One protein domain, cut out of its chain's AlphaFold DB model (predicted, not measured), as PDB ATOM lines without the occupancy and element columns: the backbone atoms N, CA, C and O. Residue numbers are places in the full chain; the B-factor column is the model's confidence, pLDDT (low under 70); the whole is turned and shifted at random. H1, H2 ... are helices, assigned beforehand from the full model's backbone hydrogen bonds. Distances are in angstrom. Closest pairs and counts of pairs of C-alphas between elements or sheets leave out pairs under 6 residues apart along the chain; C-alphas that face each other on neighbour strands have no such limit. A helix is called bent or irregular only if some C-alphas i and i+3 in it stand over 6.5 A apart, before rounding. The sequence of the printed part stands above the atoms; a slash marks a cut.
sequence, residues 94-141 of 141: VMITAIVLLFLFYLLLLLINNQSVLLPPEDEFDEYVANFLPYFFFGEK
ATOM      1  N   VAL A  94     -16.926  49.448  22.134       91.12
ATOM      2  CA  VAL A  94     -18.344  49.654  21.787       91.12
ATOM      3  C   VAL A  94     -18.557  50.974  21.044       91.12
ATOM      4  O   VAL A  94     -19.296  51.021  20.066       91.12
ATOM      5  N   MET A  95     -17.894  52.051  21.466       90.50
ATOM      6  CA  MET A  95     -17.977  53.341  20.781       90.50
ATOM      7  C   MET A  95     -17.431  53.247  19.350       90.50
ATOM      8  O   MET A  95     -18.075  53.721  18.417       90.50
ATOM      9  N   ILE A  96     -16.276  52.607  19.153       92.62
ATOM     10  CA  ILE A  96     -15.663  52.446  17.829       92.62
ATOM     11  C   ILE A  96     -16.527  51.555  16.935       92.62
ATOM     12  O   ILE A  96     -16.767  51.915  15.783       92.62
ATOM     13  N   THR A  97     -17.033  50.425  17.438       91.44
ATOM     14  CA  THR A  97     -17.907  49.549  16.640       91.44
ATOM     15  C   THR A  97     -19.200  50.256  16.251       91.44
ATOM     16  O   THR A  97     -19.609  50.161  15.094       91.44
ATOM     17  N   ALA A  98     -19.799  51.033  17.157       92.19
ATOM     18  CA  ALA A  98     -20.971  51.849  16.855       92.19
ATOM     19  C   ALA A  98     -20.680  52.903  15.775       92.19
ATOM     20  O   ALA A  98     -21.470  53.049  14.846       92.19
ATOM     21  N   ILE A  99     -19.534  53.591  15.845       94.31
ATOM     22  CA  ILE A  99     -19.115  54.567  14.825       94.31
ATOM     23  C   ILE A  99     -18.932  53.892  13.460       94.31
ATOM     24  O   ILE A  99     -19.414  54.414  12.457       94.31
ATOM     25  N   VAL A 100     -18.269  52.733  13.408       92.69
ATOM     26  CA  VAL A 100     -18.036  51.997  12.153       92.69
ATOM     27  C   VAL A 100     -19.354  51.524  11.541       92.69
ATOM     28  O   VAL A 100     -19.563  51.719  10.346       92.69
ATOM     29  N   LEU A 101     -20.265  50.958  12.341       88.88
ATOM     30  CA  LEU A 101     -21.584  50.531  11.864       88.88
ATOM     31  C   LEU A 101     -22.430  51.713  11.380       88.88
ATOM     32  O   LEU A 101     -23.077  51.617  10.340       88.88
ATOM     33  N   LEU A 102     -22.388  52.841  12.089       92.50
ATOM     34  CA  LEU A 102     -23.092  54.060  11.698       92.50
ATOM     35  C   LEU A 102     -22.533  54.641  10.392       92.50
ATOM     36  O   LEU A 102     -23.302  55.011   9.508       92.50
ATOM     37  N   PHE A 103     -21.210  54.667  10.230       91.81
ATOM     38  CA  PHE A 103     -20.571  55.048   8.970       91.81
ATOM     39  C   PHE A 103     -21.022  54.146   7.817       91.81
ATOM     40  O   PHE A 103     -21.400  54.643   6.759       91.81
ATOM     41  N   LEU A 104     -21.032  52.830   8.037       87.56
ATOM     42  CA  LEU A 104     -21.446  51.844   7.043       87.56
ATOM     43  C   LEU A 104     -22.901  52.036   6.615       87.56
ATOM     44  O   LEU A 104     -23.221  51.979   5.430       87.56
ATOM     45  N   PHE A 105     -23.767  52.312   7.587       87.44
ATOM     46  CA  PHE A 105     -25.175  52.596   7.361       87.44
ATOM     47  C   PHE A 105     -25.373  53.865   6.525       87.44
ATOM     48  O   PHE A 105     -26.095  53.839   5.530       87.44
ATOM     49  N   TYR A 106     -24.688  54.961   6.861       90.25
ATOM     50  CA  TYR A 106     -24.764  56.193   6.071       90.25
ATOM     51  C   TYR A 106     -24.163  56.048   4.677       90.25
ATOM     52  O   TYR A 106     -24.696  56.623   3.730       90.25
ATOM     53  N   LEU A 107     -23.090  55.270   4.531       88.12
ATOM     54  CA  LEU A 107     -22.531  54.938   3.227       88.12
ATOM     55  C   LEU A 107     -23.573  54.194   2.386       88.12
ATOM     56  O   LEU A 107     -23.817  54.577   1.247       88.12
ATOM     57  N   LEU A 108     -24.238  53.187   2.951       84.69
ATOM     58  CA  LEU A 108     -25.287  52.436   2.263       84.69
ATOM     59  C   LEU A 108     -26.457  53.342   1.845       84.69
ATOM     60  O   LEU A 108     -26.861  53.309   0.684       84.69
ATOM     61  N   LEU A 109     -26.939  54.219   2.733       88.06
ATOM     62  CA  LEU A 109     -27.974  55.206   2.398       88.06
ATOM     63  C   LEU A 109     -27.534  56.168   1.291       88.06
ATOM     64  O   LEU A 109     -28.315  56.480   0.393       88.06
ATOM     65  N   LEU A 110     -26.286  56.637   1.337       90.50
ATOM     66  CA  LEU A 110     -25.727  57.511   0.312       90.50
ATOM     67  C   LEU A 110     -25.672  56.807  -1.047       90.50
ATOM     68  O   LEU A 110     -26.013  57.414  -2.058       90.50
ATOM     69  N   LEU A 111     -25.286  55.532  -1.078       85.56
ATOM     70  CA  LEU A 111     -25.235  54.731  -2.300       85.56
ATOM     71  C   LEU A 111     -26.625  54.442  -2.867       85.56
ATOM     72  O   LEU A 111     -26.790  54.486  -4.085       85.56
ATOM     73  N   ILE A 112     -27.617  54.201  -2.010       85.56
ATOM     74  CA  ILE A 112     -29.021  54.070  -2.425       85.56
ATOM     75  C   ILE A 112     -29.517  55.386  -3.028       85.56
ATOM     76  O   ILE A 112     -30.075  55.395  -4.122       85.56
ATOM     77  N   ASN A 113     -29.266  56.512  -2.354       87.50
ATOM     78  CA  ASN A 113     -29.668  57.831  -2.843       87.50
ATOM     79  C   ASN A 113     -28.978  58.183  -4.173       87.50
ATOM     80  O   ASN A 113     -29.591  58.740  -5.077       87.50
ATOM     81  N   ASN A 114     -27.716  57.787  -4.330       89.50
ATOM     82  CA  ASN A 114     -26.958  57.953  -5.566       89.50
ATOM     83  C   ASN A 114     -27.261  56.870  -6.625       89.50
ATOM     84  O   ASN A 114     -26.506  56.733  -7.586       89.50
ATOM     85  N   GLN A 115     -28.302  56.049  -6.431       84.44
ATOM     86  CA  GLN A 115     -28.700  54.931  -7.306       84.44
ATOM     87  C   GLN A 115     -27.567  53.945  -7.645       84.44
ATOM     88  O   GLN A 115     -27.643  53.190  -8.610       84.44
ATOM     89  N   SER A 116     -26.500  53.946  -6.848       79.81
ATOM     90  CA  SER A 116     -25.369  53.027  -6.981       79.81
ATOM     91  C   SER A 116     -25.715  51.649  -6.410       79.81
ATOM     92  O   SER A 116     -25.095  50.657  -6.776       79.81
ATOM     93  N   VAL A 117     -26.723  51.595  -5.535       76.88
ATOM     94  CA  VAL A 117     -27.347  50.374  -5.022       76.88
ATOM     95  C   VAL A 117     -28.850  50.492  -5.245       76.88
ATOM     96  O   VAL A 117     -29.476  51.442  -4.780       76.88
ATOM     97  N   LEU A 118     -29.421  49.537  -5.978       76.25
ATOM     98  CA  LEU A 118     -30.855  49.454  -6.226       76.25
ATOM     99  C   LEU A 118     -31.428  48.400  -5.290       76.25
ATOM    100  O   LEU A 118     -31.070  47.229  -5.389       76.25
ATOM    101  N   LEU A 119     -32.291  48.825  -4.372       72.62
ATOM    102  CA  LEU A 119     -32.980  47.894  -3.492       72.62
ATOM    103  C   LEU A 119     -34.131  47.228  -4.260       72.62
ATOM    104  O   LEU A 119     -34.977  47.953  -4.799       72.62
ATOM    105  N   PRO A 120     -34.163  45.885  -4.344       73.50
ATOM    106  CA  PRO A 120     -35.315  45.170  -4.878       73.50
ATOM    107  C   PRO A 120     -36.534  45.329  -3.944       73.50
ATOM    108  O   PRO A 120     -36.393  45.840  -2.829       73.50
ATOM    109  N   PRO A 121     -37.740  44.936  -4.397       77.00
ATOM    110  CA  PRO A 121     -38.960  44.990  -3.588       77.00
ATOM    111  C   PRO A 121     -38.802  44.241  -2.254       77.00
ATOM    112  O   PRO A 121     -37.980  43.331  -2.158       77.00
ATOM    113  N   GLU A 122     -39.605  44.598  -1.240       69.19
ATOM    114  CA  GLU A 122     -39.529  44.006   0.113       69.19
ATOM    115  C   GLU A 122     -39.552  42.468   0.107       69.19
ATOM    116  O   GLU A 122     -38.882  41.846   0.928       69.19
ATOM    117  N   ASP A 123     -40.239  41.861  -0.859       75.31
ATOM    118  CA  ASP A 123     -40.391  40.410  -0.989       75.31
ATOM    119  C   ASP A 123     -39.059  39.668  -1.256       75.31
ATOM    120  O   ASP A 123     -38.922  38.497  -0.904       75.31
ATOM    121  N   GLU A 124     -38.063  40.340  -1.850       76.50
ATOM    122  CA  GLU A 124     -36.740  39.785  -2.206       76.50
ATOM    123  C   GLU A 124     -35.593  40.436  -1.405       76.50
ATOM    124  O   GLU A 124     -34.410  40.134  -1.599       76.50
ATOM    125  N   PHE A 125     -35.929  41.350  -0.492       73.50
ATOM    126  CA  PHE A 125     -34.966  42.188   0.217       73.50
ATOM    127  C   PHE A 125     -34.035  41.381   1.128       73.50
ATOM    128  O   PHE A 125     -32.824  41.593   1.100       73.50
ATOM    129  N   ASP A 126     -34.566  40.423   1.888       77.75
ATOM    130  CA  ASP A 126     -33.768  39.630   2.833       77.75
ATOM    131  C   ASP A 126     -32.726  38.749   2.121       77.75
ATOM    132  O   ASP A 126     -31.580  38.644   2.568       77.75
ATOM    133  N   GLU A 127     -33.084  38.165   0.974       80.00
ATOM    134  CA  GLU A 127     -32.165  37.380   0.140       80.00
ATOM    135  C   GLU A 127     -31.111  38.272  -0.524       80.00
ATOM    136  O   GLU A 127     -29.920  37.936  -0.548       80.00
ATOM    137  N   TYR A 128     -31.523  39.448  -1.007       72.75
ATOM    138  CA  TYR A 128     -30.599  40.429  -1.560       72.75
ATOM    139  C   TYR A 128     -29.604  40.898  -0.505       72.75
ATOM    140  O   TYR A 128     -28.412  40.906  -0.776       72.75
ATOM    141  N   VAL A 129     -30.038  41.216   0.715       74.62
ATOM    142  CA  VAL A 129     -29.164  41.636   1.821       74.62
ATOM    143  C   VAL A 129     -28.190  40.524   2.221       74.62
ATOM    144  O   VAL A 129     -27.000  40.797   2.410       74.62
ATOM    145  N   ALA A 130     -28.660  39.277   2.303       78.94
ATOM    146  CA  ALA A 130     -27.830  38.126   2.658       78.94
ATOM    147  C   ALA A 130     -26.704  37.865   1.644       78.94
ATOM    148  O   ALA A 130     -25.600  37.491   2.039       78.94
ATOM    149  N   ASN A 131     -26.959  38.103   0.357       79.38
ATOM    150  CA  ASN A 131     -25.959  37.947  -0.696       79.38
ATOM    151  C   ASN A 131     -25.118  39.221  -0.875       79.38
ATOM    152  O   ASN A 131     -23.893  39.163  -0.932       79.38
ATOM    153  N   PHE A 132     -25.751  40.389  -0.907       76.81
ATOM    154  CA  PHE A 132     -25.124  41.674  -1.200       76.81
ATOM    155  C   PHE A 132     -24.175  42.138  -0.100       76.81
ATOM    156  O   PHE A 132     -23.072  42.559  -0.429       76.81
ATOM    157  N   LEU A 133     -24.542  42.067   1.188       75.75
ATOM    158  CA  LEU A 133     -23.678  42.598   2.255       75.75
ATOM    159  C   LEU A 133     -22.300  41.909   2.286       75.75
ATOM    160  O   LEU A 133     -21.294  42.623   2.333       75.75
ATOM    161  N   PRO A 134     -22.191  40.566   2.196       80.31
ATOM    162  CA  PRO A 134     -20.890  39.915   2.079       80.31
ATOM    163  C   PRO A 134     -20.100  40.351   0.840       80.31
ATOM    164  O   PRO A 134     -18.922  40.677   0.968       80.31
ATOM    165  N   TYR A 135     -20.729  40.406  -0.341       75.94
ATOM    166  CA  TYR A 135     -20.053  40.830  -1.576       75.94
ATOM    167  C   TYR A 135     -19.615  42.298  -1.533       75.94
ATOM    168  O   TYR A 135     -18.519  42.633  -1.975       75.94
ATOM    169  N   PHE A 136     -20.438  43.174  -0.967       74.56
ATOM    170  CA  PHE A 136     -20.189  44.606  -0.894       74.56
ATOM    171  C   PHE A 136     -19.051  44.952   0.077       74.56
ATOM    172  O   PHE A 136     -18.238  45.827  -0.222       74.56
ATOM    173  N   PHE A 137     -18.942  44.253   1.215       73.75
ATOM    174  CA  PHE A 137     -17.885  44.516   2.201       73.75
ATOM    175  C   PHE A 137     -16.601  43.715   1.985       73.75
ATOM    176  O   PHE A 137     -15.523  44.216   2.307       73.75
ATOM    177  N   PHE A 138     -16.687  42.490   1.463       79.44
ATOM    178  CA  PHE A 138     -15.528  41.600   1.335       79.44
ATOM    179  C   PHE A 138     -15.041  41.411  -0.109       79.44
ATOM    180  O   PHE A 138     -13.942  40.885  -0.295       79.44
ATOM    181  N   GLY A 139     -15.788  41.906  -1.105       67.12
ATOM    182  CA  GLY A 139     -15.459  41.791  -2.527       67.12
ATOM    183  C   GLY A 139     -15.638  40.373  -3.081       67.12
ATOM    184  O   GLY A 139     -15.808  39.409  -2.332       67.12
ATOM    185  N   GLU A 140     -15.604  40.235  -4.410       65.56
ATOM    186  CA  GLU A 140     -15.532  38.917  -5.058       65.56
ATOM    187  C   GLU A 140     -14.247  38.181  -4.639       65.56
ATOM    188  O   GLU A 140     -13.178  38.788  -4.511       65.56
ATOM    189  N   LYS A 141     -14.364  36.870  -4.408       55.75
ATOM    190  CA  LYS A 141     -13.221  35.980  -4.177       55.75
ATOM    191  C   LYS A 141     -12.414  35.763  -5.450       55.75
ATOM    192  O   LYS A 141     -13.047  35.516  -6.497       55.75
TER     193      LYS A 141
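AT A GLANCE: This is residues 94 to 141 of the 141 residues of an uncharacterized protein of Heterocapsa rotundata (UniProt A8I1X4). Two helices make a loose, open V: H1 comes first, an eight-residue link joins the two at the closed end, and H2 folds back without reaching H1. Residues 94 to 103, the first part of H1, stick out. The printed part has 48 residues, with two named helices and no named strand, and its class is all helix. It is loose, with a radius of gyration of the C-alphas of 12.1 A and spans of 33 by 27 by 19 A.

HOW THE PARTS SIT: H1, residues 94 to 113, is apart from H2, residues 122 to 138, with no C-alpha of the one within 8 A of the other. A short link joins them. In H1 every O i to N i+4 pair is within hydrogen-bond range; in H2, 10 of 13 are.

IN THESE COORDINATES: H1 begins at C-alpha 94 (-18.344, 49.654, 21.787) and is 28.3 A long. H2 ends at C-alpha 138 (-15.528, 41.600, 1.335) and is 24.2 A long. H2 is irregular, with C-alphas 123 and 126 7.7 A apart, and has a kink of 42 degrees near residue 129.

THE WHOLE: The two farthest C-alphas, of Met 95 and Asp 123, are 33.8 A apart. The printed part has no cut. Its pLDDT is under 70 at residue 122 and residues 139 to 141.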